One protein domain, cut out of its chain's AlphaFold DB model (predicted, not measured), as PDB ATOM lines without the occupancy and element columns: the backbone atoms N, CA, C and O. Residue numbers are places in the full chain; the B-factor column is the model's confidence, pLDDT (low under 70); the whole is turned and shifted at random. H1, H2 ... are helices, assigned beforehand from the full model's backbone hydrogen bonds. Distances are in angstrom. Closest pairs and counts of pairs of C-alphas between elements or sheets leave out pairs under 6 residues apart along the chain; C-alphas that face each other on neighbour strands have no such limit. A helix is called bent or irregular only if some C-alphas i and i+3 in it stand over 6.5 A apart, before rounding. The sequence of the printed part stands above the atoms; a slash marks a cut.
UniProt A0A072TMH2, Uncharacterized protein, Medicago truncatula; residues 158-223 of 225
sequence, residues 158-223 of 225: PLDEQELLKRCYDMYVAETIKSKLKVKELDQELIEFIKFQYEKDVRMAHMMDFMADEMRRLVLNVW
ATOM      1  N   PRO A 158     -45.958 -41.791 -24.659       89.44
ATOM      2  CA  PRO A 158     -45.523 -40.429 -24.380       89.44
ATOM      3  C   PRO A 158     -43.996 -40.318 -24.421       89.44
ATOM      4  O   PRO A 158     -43.296 -41.249 -24.032       89.44
ATOM      5  N   LEU A 159     -43.483 -39.161 -24.846       91.88
ATOM      6  CA  LEU A 159     -42.054 -38.869 -24.732       91.88
ATOM      7  C   LEU A 159     -41.628 -38.903 -23.260       91.88
ATOM      8  O   LEU A 159     -42.261 -38.254 -22.420       91.88
ATOM      9  N   ASP A 160     -40.546 -39.624 -22.972       94.44
ATOM     10  CA  ASP A 160     -39.856 -39.505 -21.692       94.44
ATOM     11  C   ASP A 160     -39.179 -38.129 -21.560       94.44
ATOM     12  O   ASP A 160     -39.050 -37.371 -22.527       94.44
ATOM     13  N   GLU A 161     -38.769 -37.768 -20.344       92.00
ATOM     14  CA  GLU A 161     -38.223 -36.434 -20.074       92.00
ATOM     15  C   GLU A 161     -36.925 -36.137 -20.831       92.00
ATOM     16  O   GLU A 161     -36.660 -34.975 -21.152       92.00
ATOM     17  N   GLN A 162     -36.120 -37.163 -21.112       93.75
ATOM     18  CA  GLN A 162     -34.828 -37.004 -21.766       93.75
ATOM     19  C   GLN A 162     -35.013 -36.744 -23.262       93.75
ATOM     20  O   GLN A 162     -34.431 -35.802 -23.803       93.75
ATOM     21  N   GLU A 163     -35.857 -37.533 -23.921       93.38
ATOM     22  CA  GLU A 163     -36.185 -37.369 -25.335       93.38
ATOM     23  C   GLU A 163     -36.994 -36.086 -25.568       93.38
ATOM     24  O   GLU A 163     -36.747 -35.365 -26.538       93.38
ATOM     25  N   LEU A 164     -37.900 -35.737 -24.647       94.44
ATOM     26  CA  LEU A 164     -38.615 -34.463 -24.679       94.44
ATOM     27  C   LEU A 164     -37.643 -33.281 -24.632       94.44
ATOM     28  O   LEU A 164     -37.707 -32.401 -25.488       94.44
ATOM     29  N   LEU A 165     -36.727 -33.268 -23.658       93.94
ATOM     30  CA  LEU A 165     -35.747 -32.192 -23.520       93.94
ATOM     31  C   LEU A 165     -34.853 -32.081 -24.756       93.94
ATOM     32  O   LEU A 165     -34.616 -30.977 -25.243       93.94
ATOM     33  N   LYS A 166     -34.392 -33.217 -25.285       94.69
ATOM     34  CA  LYS A 166     -33.582 -33.268 -26.502       94.69
ATOM     35  C   LYS A 166     -34.306 -32.628 -27.688       94.69
ATOM     36  O   LYS A 166     -33.746 -31.743 -28.326       94.69
ATOM     37  N   ARG A 167     -35.567 -32.994 -27.937       94.62
ATOM     38  CA  ARG A 167     -36.361 -32.418 -29.037       94.62
ATOM     39  C   ARG A 167     -36.663 -30.932 -28.840       94.62
ATOM     40  O   ARG A 167     -36.611 -30.172 -29.806       94.62
ATOM     41  N   CYS A 168     -36.931 -30.493 -27.608       95.25
ATOM     42  CA  CYS A 168     -37.083 -29.066 -27.315       95.25
ATOM     43  C   CYS A 168     -35.780 -28.300 -27.594       95.25
ATOM     44  O   CYS A 168     -35.812 -27.206 -28.158       95.25
ATOM     45  N   TYR A 169     -34.630 -28.882 -27.241       94.38
ATOM     46  CA  TYR A 169     -33.326 -28.292 -27.532       94.38
ATOM     47  C   TYR A 169     -33.049 -28.221 -29.039       94.38
ATOM     48  O   TYR A 169     -32.605 -27.182 -29.522       94.38
ATOM     49  N   ASP A 170     -33.380 -29.266 -29.801       94.19
ATOM     50  CA  ASP A 170     -33.235 -29.271 -31.262       94.19
ATOM     51  C   ASP A 170     -34.063 -28.149 -31.921       94.19
ATOM     52  O   ASP A 170     -33.569 -27.454 -32.816       94.19
ATOM     53  N   MET A 171     -35.292 -27.901 -31.442       93.81
ATOM     54  CA  MET A 171     -36.117 -26.768 -31.890       93.81
ATOM     55  C   MET A 171     -35.476 -25.415 -31.560       93.81
ATOM     56  O   MET A 171     -35.376 -24.554 -32.438       93.81
ATOM     57  N   TYR A 172     -34.991 -25.243 -30.326       94.81
ATOM     58  CA  TYR A 172     -34.268 -24.042 -29.907       94.81
ATOM     59  C   TYR A 172     -33.044 -23.774 -30.794       94.81
ATOM     60  O   TYR A 172     -32.839 -22.650 -31.264       94.81
ATOM     61  N   VAL A 173     -32.232 -24.800 -31.062       93.56
ATOM     62  CA  VAL A 173     -31.044 -24.698 -31.917       93.56
ATOM     63  C   VAL A 173     -31.439 -24.278 -33.331       93.56
ATOM     64  O   VAL A 173     -30.849 -23.341 -33.874       93.56
ATOM     65  N   ALA A 174     -32.462 -24.906 -33.914       91.88
ATOM     66  CA  ALA A 174     -32.950 -24.570 -35.249       91.88
ATOM     67  C   ALA A 174     -33.426 -23.108 -35.346       91.88
ATOM     68  O   ALA A 174     -33.073 -22.402 -36.295       91.88
ATOM     69  N   GLU A 175     -34.178 -22.622 -34.357       92.75
ATOM     70  CA  GLU A 175     -34.657 -21.237 -34.315       92.75
ATOM     71  C   GLU A 175     -33.520 -20.228 -34.104       92.75
ATOM     72  O   GLU A 175     -33.473 -19.182 -34.760       92.75
ATOM     73  N   THR A 176     -32.558 -20.564 -33.244       90.88
ATOM     74  CA  THR A 176     -31.385 -19.729 -32.958       90.88
ATOM     75  C   THR A 176     -30.503 -19.581 -34.199       90.88
ATOM     76  O   THR A 176     -30.108 -18.465 -34.548       90.88
ATOM     77  N   ILE A 177     -30.272 -20.677 -34.934       91.69
ATOM     78  CA  ILE A 177     -29.555 -20.675 -36.218       91.69
ATOM     79  C   ILE A 177     -30.312 -19.843 -37.259       91.69
ATOM     80  O   ILE A 177     -29.715 -18.990 -37.919       91.69
ATOM     81  N   LYS A 178     -31.631 -20.041 -37.387       91.44
ATOM     82  CA  LYS A 178     -32.484 -19.277 -38.314       91.44
ATOM     83  C   LYS A 178     -32.443 -17.774 -38.021       91.44
ATOM     84  O   LYS A 178     -32.434 -16.965 -38.948       91.44
ATOM     85  N   SER A 179     -32.345 -17.413 -36.744       91.44
ATOM     86  CA  SER A 179     -32.236 -16.032 -36.261       91.44
ATOM     87  C   SER A 179     -30.806 -15.475 -36.298       91.44
ATOM     88  O   SER A 179     -30.588 -14.332 -35.902       91.44
ATOM     89  N   LYS A 180     -29.826 -16.251 -36.791       90.25
ATOM     90  CA  LYS A 180     -28.388 -15.912 -36.841       90.25
ATOM     91  C   LYS A 180     -27.784 -15.565 -35.475       90.25
ATOM     92  O   LYS A 180     -26.817 -14.809 -35.390       90.25
ATOM     93  N   LEU A 181     -28.352 -16.111 -34.407       87.44
ATOM     94  CA  LEU A 181     -27.837 -15.974 -33.052       87.44
ATOM     95  C   LEU A 181     -26.852 -17.108 -32.745       87.44
ATOM     96  O   LEU A 181     -26.863 -18.163 -33.381       87.44
ATOM     97  N   LYS A 182     -25.975 -16.889 -31.762       88.38
ATOM     98  CA  LYS A 182     -25.072 -17.932 -31.271       88.38
ATOM     99  C   LYS A 182     -25.831 -18.831 -30.293       88.38
ATOM    100  O   LYS A 182     -26.439 -18.329 -29.350       88.38
ATOM    101  N   VAL A 183     -25.762 -20.142 -30.514       88.69
ATOM    102  CA  VAL A 183     -26.325 -21.155 -29.609       88.69
ATOM    103  C   VAL A 183     -25.634 -21.054 -28.249       88.69
ATOM    104  O   VAL A 183     -24.402 -21.025 -28.179       88.69
ATOM    105  N   LYS A 184     -26.432 -20.945 -27.184       86.81
ATOM    106  CA  LYS A 184     -25.946 -20.923 -25.800       86.81
ATOM    107  C   LYS A 184     -25.606 -22.338 -25.321       86.81
ATOM    108  O   LYS A 184     -26.168 -23.315 -25.818       86.81
ATOM    109  N   GLU A 185     -24.684 -22.433 -24.364       87.50
ATOM    110  CA  GLU A 185     -24.401 -23.697 -23.678       87.50
ATOM    111  C   GLU A 185     -25.613 -24.141 -22.856       87.50
ATOM    112  O   GLU A 185     -26.372 -23.313 -22.354       87.50
ATOM    113  N   LEU A 186     -25.814 -25.456 -22.770       87.81
ATOM    114  CA  LEU A 186     -26.943 -26.041 -22.063       87.81
ATOM    115  C   LEU A 186     -26.705 -25.962 -20.548       87.81
ATOM    116  O   LEU A 186     -25.917 -26.732 -20.004       87.81
ATOM    117  N   ASP A 187     -27.398 -25.046 -19.880       91.94
ATOM    118  CA  ASP A 187     -27.451 -24.926 -18.423       91.94
ATOM    119  C   ASP A 187     -28.895 -25.068 -17.906       91.94
ATOM    120  O   ASP A 187     -29.841 -25.233 -18.679       91.94
ATOM    121  N   GLN A 188     -29.072 -25.052 -16.583       91.69
ATOM    122  CA  GLN A 188     -30.381 -25.265 -15.959       91.69
ATOM    123  C   GLN A 188     -31.397 -24.166 -16.321       91.69
ATOM    124  O   GLN A 188     -32.566 -24.466 -16.562       91.69
ATOM    125  N   GLU A 189     -30.952 -22.912 -16.402       90.75
ATOM    126  CA  GLU A 189     -31.810 -21.771 -16.737       90.75
ATOM    127  C   GLU A 189     -32.292 -21.859 -18.193       90.75
ATOM    128  O   GLU A 189     -33.470 -21.649 -18.495       90.75
ATOM    129  N   LEU A 190     -31.402 -22.268 -19.102       91.19
ATOM    130  CA  LEU A 190     -31.733 -22.518 -20.495       91.19
ATOM    131  C   LEU A 190     -32.652 -23.735 -20.650       91.19
ATOM    132  O   LEU A 190     -33.571 -23.683 -21.463       91.19
ATOM    133  N   ILE A 191     -32.455 -24.808 -19.879       92.06
ATOM    134  CA  ILE A 191     -33.346 -25.981 -19.879       92.06
ATOM    135  C   ILE A 191     -34.774 -25.579 -19.496       92.06
ATOM    136  O   ILE A 191     -35.720 -25.979 -20.175       92.06
ATOM    137  N   GLU A 192     -34.943 -24.782 -18.440       92.56
ATOM    138  CA  GLU A 192     -36.259 -24.310 -17.991       92.56
ATOM    139  C   GLU A 192     -36.924 -23.407 -19.030       92.56
ATOM    140  O   GLU A 192     -38.093 -23.614 -19.363       92.56
ATOM    141  N   PHE A 193     -36.169 -22.474 -19.616       93.31
ATOM    142  CA  PHE A 193     -36.652 -21.616 -20.697       93.31
ATOM    143  C   PHE A 193     -37.084 -22.423 -21.931       93.31
ATOM    144  O   PHE A 193     -38.175 -22.217 -22.461       93.31
ATOM    145  N   ILE A 194     -36.250 -23.364 -22.381       93.06
ATOM    146  CA  ILE A 194     -36.514 -24.190 -23.565       93.06
ATOM    147  C   ILE A 194     -37.722 -25.103 -23.335       93.06
ATOM    148  O   ILE A 194     -38.565 -25.229 -24.222       93.06
ATOM    149  N   LYS A 195     -37.846 -25.719 -22.152       91.88
ATOM    150  CA  LYS A 195     -39.037 -26.507 -21.809       91.88
ATOM    151  C   LYS A 195     -40.283 -25.625 -21.811       91.88
ATOM    152  O   LYS A 195     -41.237 -25.946 -22.509       91.88
ATOM    153  N   PHE A 196     -40.251 -24.484 -21.125       93.25
ATOM    154  CA  PHE A 196     -41.380 -23.553 -21.090       93.25
ATOM    155  C   PHE A 196     -41.831 -23.120 -22.493       93.25
ATOM    156  O   PHE A 196     -43.029 -23.077 -22.769       93.25
ATOM    157  N   GLN A 197     -40.876 -22.839 -23.381       93.81
ATOM    158  CA  GLN A 197     -41.158 -22.314 -24.711       93.81
ATOM    159  C   GLN A 197     -41.622 -23.385 -25.709       93.81
ATOM    160  O   GLN A 197     -42.553 -23.129 -26.469       93.81
ATOM    161  N   TYR A 198     -40.996 -24.567 -25.731       94.56
ATOM    162  CA  TYR A 198     -41.170 -25.540 -26.822       94.56
ATOM    163  C   TYR A 198     -41.882 -26.833 -26.419       94.56
ATOM    164  O   TYR A 198     -42.312 -27.579 -27.296       94.56
ATOM    165  N   GLU A 199     -42.050 -27.128 -25.125       92.81
ATOM    166  CA  GLU A 199     -42.598 -28.417 -24.676       92.81
ATOM    167  C   GLU A 199     -43.974 -28.714 -25.277       92.81
ATOM    168  O   GLU A 199     -44.225 -29.828 -25.743       92.81
ATOM    169  N   LYS A 200     -44.863 -27.717 -25.299       92.19
ATOM    170  CA  LYS A 200     -46.210 -27.879 -25.855       92.19
ATOM    171  C   LYS A 200     -46.160 -28.244 -27.340       92.19
ATOM    172  O   LYS A 200     -46.881 -29.145 -27.768       92.19
ATOM    173  N   ASP A 201     -45.306 -27.570 -28.100       91.62
ATOM    174  CA  ASP A 201     -45.186 -27.768 -29.543       91.62
ATOM    175  C   ASP A 201     -44.532 -29.111 -29.866       91.62
ATOM    176  O   ASP A 201     -45.016 -29.823 -30.742       91.62
ATOM    177  N   VAL A 202     -43.517 -29.526 -29.101       93.56
ATOM    178  CA  VAL A 202     -42.894 -30.852 -29.232       93.56
ATOM    179  C   VAL A 202     -43.889 -31.966 -28.917       93.56
ATOM    180  O   VAL A 202     -43.968 -32.946 -29.660       93.56
ATOM    181  N   ARG A 203     -44.681 -31.833 -27.845       91.19
ATOM    182  CA  ARG A 203     -45.720 -32.819 -27.502       91.19
ATOM    183  C   ARG A 203     -46.816 -32.876 -28.566       91.19
ATOM    184  O   ARG A 203     -47.246 -33.974 -28.916       91.19
ATOM    185  N   MET A 204     -47.242 -31.729 -29.104       89.75
ATOM    186  CA  MET A 204     -48.189 -31.697 -30.224       89.75
ATOM    187  C   MET A 204     -47.597 -32.335 -31.479       89.75
ATOM    188  O   MET A 204     -48.271 -33.152 -32.092       89.75
ATOM    189  N   ALA A 205     -46.351 -32.027 -31.841       89.12
ATOM    190  CA  ALA A 205     -45.686 -32.614 -33.002       89.12
ATOM    191  C   ALA A 205     -45.557 -34.139 -32.869       89.12
ATOM    192  O   ALA A 205     -45.945 -34.857 -33.780       89.12
ATOM    193  N   HIS A 206     -45.133 -34.643 -31.705       89.38
ATOM    194  CA  HIS A 206     -45.057 -36.085 -31.433       89.38
ATOM    195  C   HIS A 206     -46.420 -36.780 -31.532       89.38
ATOM    196  O   HIS A 206     -46.530 -37.865 -32.099       89.38
ATOM    197  N   MET A 207     -47.476 -36.141 -31.022       86.19
ATOM    198  CA  MET A 207     -48.845 -36.636 -31.182       86.19
ATOM    199  C   MET A 207     -49.277 -36.630 -32.658       86.19
ATOM    200  O   MET A 207     -49.885 -37.586 -33.127       86.19
ATOM    201  N   MET A 208     -48.950 -35.579 -33.409       84.31
ATOM    202  CA  MET A 208     -49.277 -35.474 -34.835       84.31
ATOM    203  C   MET A 208     -48.519 -36.504 -35.678       84.31
ATOM    204  O   MET A 208     -49.121 -37.089 -36.573       84.31
ATOM    205  N   ASP A 209     -47.251 -36.781 -35.366       86.44
ATOM    206  CA  ASP A 209     -46.449 -37.829 -36.009       86.44
ATOM    207  C   ASP A 209     -47.050 -39.215 -35.755       86.44
ATOM    208  O   ASP A 209     -47.159 -40.035 -36.666       86.44
ATOM    209  N   PHE A 210     -47.512 -39.468 -34.528       83.69
ATOM    210  CA  PHE A 210     -48.240 -40.690 -34.199       83.69
ATOM    211  C   PHE A 210     -49.550 -40.814 -34.995       83.69
ATOM    212  O   PHE A 210     -49.891 -41.898 -35.467       83.69
ATOM    213  N   MET A 211     -50.259 -39.699 -35.184       79.81
ATOM    214  CA  MET A 211     -51.500 -39.598 -35.960       79.81
ATOM    215  C   MET A 211     -51.279 -39.486 -37.481       79.81
ATOM    216  O   MET A 211     -52.254 -39.399 -38.226       79.81
ATOM    217  N   ALA A 212     -50.033 -39.465 -37.966       78.50
ATOM    218  CA  ALA A 212     -49.730 -39.347 -39.394       78.50
ATOM    219  C   ALA A 212     -50.035 -40.640 -40.173       78.50
ATOM    220  O   ALA A 212     -50.232 -40.603 -41.386       78.50
ATOM    221  N   ASP A 213     -50.114 -41.774 -39.473       77.81
ATOM    222  CA  ASP A 213     -50.628 -43.033 -40.006       77.81
ATOM    223  C   ASP A 213     -52.128 -42.882 -40.314       77.81
ATOM    224  O   ASP A 213     -52.967 -42.765 -39.418       77.81
ATOM    225  N   GLU A 214     -52.464 -42.851 -41.605       68.69
ATOM    226  CA  GLU A 214     -53.817 -42.579 -42.093       68.69
ATOM    227  C   GLU A 214     -54.846 -43.601 -41.588       68.69
ATOM    228  O   GLU A 214     -55.973 -43.221 -41.260       68.69
ATOM    229  N   MET A 215     -54.444 -44.868 -41.433       67.75
ATOM    230  CA  MET A 215     -55.299 -45.923 -40.883       67.75
ATOM    231  C   MET A 215     -55.517 -45.717 -39.383       67.75
ATOM    232  O   MET A 215     -56.643 -45.824 -38.900       67.75
ATOM    233  N   ARG A 216     -54.469 -45.334 -38.645       72.62
ATOM    234  CA  ARG A 216     -54.553 -45.010 -37.211       72.62
ATOM    235  C   ARG A 216     -55.443 -43.801 -36.938       72.62
ATOM    236  O   ARG A 216     -56.280 -43.831 -36.039       72.62
ATOM    237  N   ARG A 217     -55.291 -42.753 -37.748       68.25
ATOM    238  CA  ARG A 217     -56.067 -41.511 -37.673       68.25
ATOM    239  C   ARG A 217     -57.551 -41.747 -37.933       68.25
ATOM    240  O   ARG A 217     -58.382 -41.197 -37.218       68.25
ATOM    241  N   LEU A 218     -57.884 -42.557 -38.940       65.31
ATOM    242  CA  LEU A 218     -59.270 -42.914 -39.251       65.31
ATOM    243  C   LEU A 218     -59.933 -43.657 -38.088       65.31
ATOM    244  O   LEU A 218     -61.060 -43.323 -37.742       65.31
ATOM    245  N   VAL A 219     -59.229 -44.599 -37.452       66.75
ATOM    246  CA  VAL A 219     -59.771 -45.356 -36.310       66.75
ATOM    247  C   VAL A 219     -59.923 -44.478 -35.064       66.75
ATOM    248  O   VAL A 219     -60.941 -44.558 -34.385       66.75
ATOM    249  N   LEU A 220     -58.961 -43.597 -34.772       66.44
ATOM    250  CA  LEU A 220     -59.004 -42.736 -33.581       66.44
ATOM    251  C   LEU A 220     -60.002 -41.574 -33.697       66.44
ATOM    252  O   LEU A 220     -60.621 -41.211 -32.703       66.44
ATOM    253  N   ASN A 221     -60.228 -41.025 -34.894       64.75
ATOM    254  CA  ASN A 221     -61.201 -39.944 -35.094       64.75
ATOM    255  C   ASN A 221     -62.656 -40.377 -34.839       64.75
ATOM    256  O   ASN A 221     -63.484 -39.527 -34.517       64.75
ATOM    257  N   VAL A 222     -62.969 -41.677 -34.934       59.62
ATOM    258  CA  VAL A 222     -64.286 -42.234 -34.561       59.62
ATOM    259  C   VAL A 222     -64.590 -42.019 -33.070       59.62
ATOM    260  O   VAL A 222     -65.753 -41.964 -32.690       59.62
ATOM    261  N   TRP A 223     -63.569 -41.834 -32.226       54.53
ATOM    262  CA  TRP A 223     -63.716 -41.638 -30.780       54.53
ATOM    263  C   TRP A 223     -63.933 -40.182 -30.350       54.53
ATOM    264  O   TRP A 223     -64.363 -39.937 -29.225       54.53
TER     265      TRP A 223
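What this domain is: This is residues 158 to 223 of the 225 residues of an uncharacterized protein of Medicago truncatula (UniProt A0A072TMH2). One helix, H1, crosses a longer helix, H2, at its bend, and a small third helix, H3, lies beyond the far end of H2b at one end of an elongated outline. The printed part has 66 residues with three named helices, H1, H2 and H3 in chain order, and no named strand: all helix. It is loose, with a radius of gyration of the C-alphas of 14.8 A, and spans 45 by 24 by 14 A.

How they stand to each other: H1, residues 161 to 178, touches arm H2a, residues 188 to 197, with its residues 165 to 172 alone, about perpendicular at 81 degrees; the closest C-alphas, of Cys 168 and Ile 194, are 6.2 A apart. With residues 164 to 168 alone H1 touches arm H2b, residues 200 to 210, closest at the C-alphas of Cys 168 and Val 202, 6.4 A, at 73 degrees, only just about perpendicular. H3, residues 214 to 221, is apart from H1 and H2a, and only just from H2b, at 8.2 A. In H1, H2a, H2b and H3 every O i to N i+4 pair is within hydrogen-bond range.

Where its parts are: H1 begins at C-alpha 161 (-38.223, -36.434, -20.074) and is 25.7 A long. H2, residues 188 to 210, was assigned as one helix by its hydrogen bonds but is bent, with C-alphas 197 and 200 7.6 A apart; H2a is 14.2 A long, H2b 15.4 A, and they stand at a steep tilt of 62 degrees. H3 is 10.5 A long and ends at C-alpha 221 (-61.201, -39.944, -35.094).

The domain as a whole: The two C-alphas farthest apart, of Lys 182 and Val 222, are 46.3 A apart. The printed part has no cut; the link from H1 to H2 is short, that from H2 to H3 tight. The pLDDT is under 70 at residues 214 to 215 and 217 to 223.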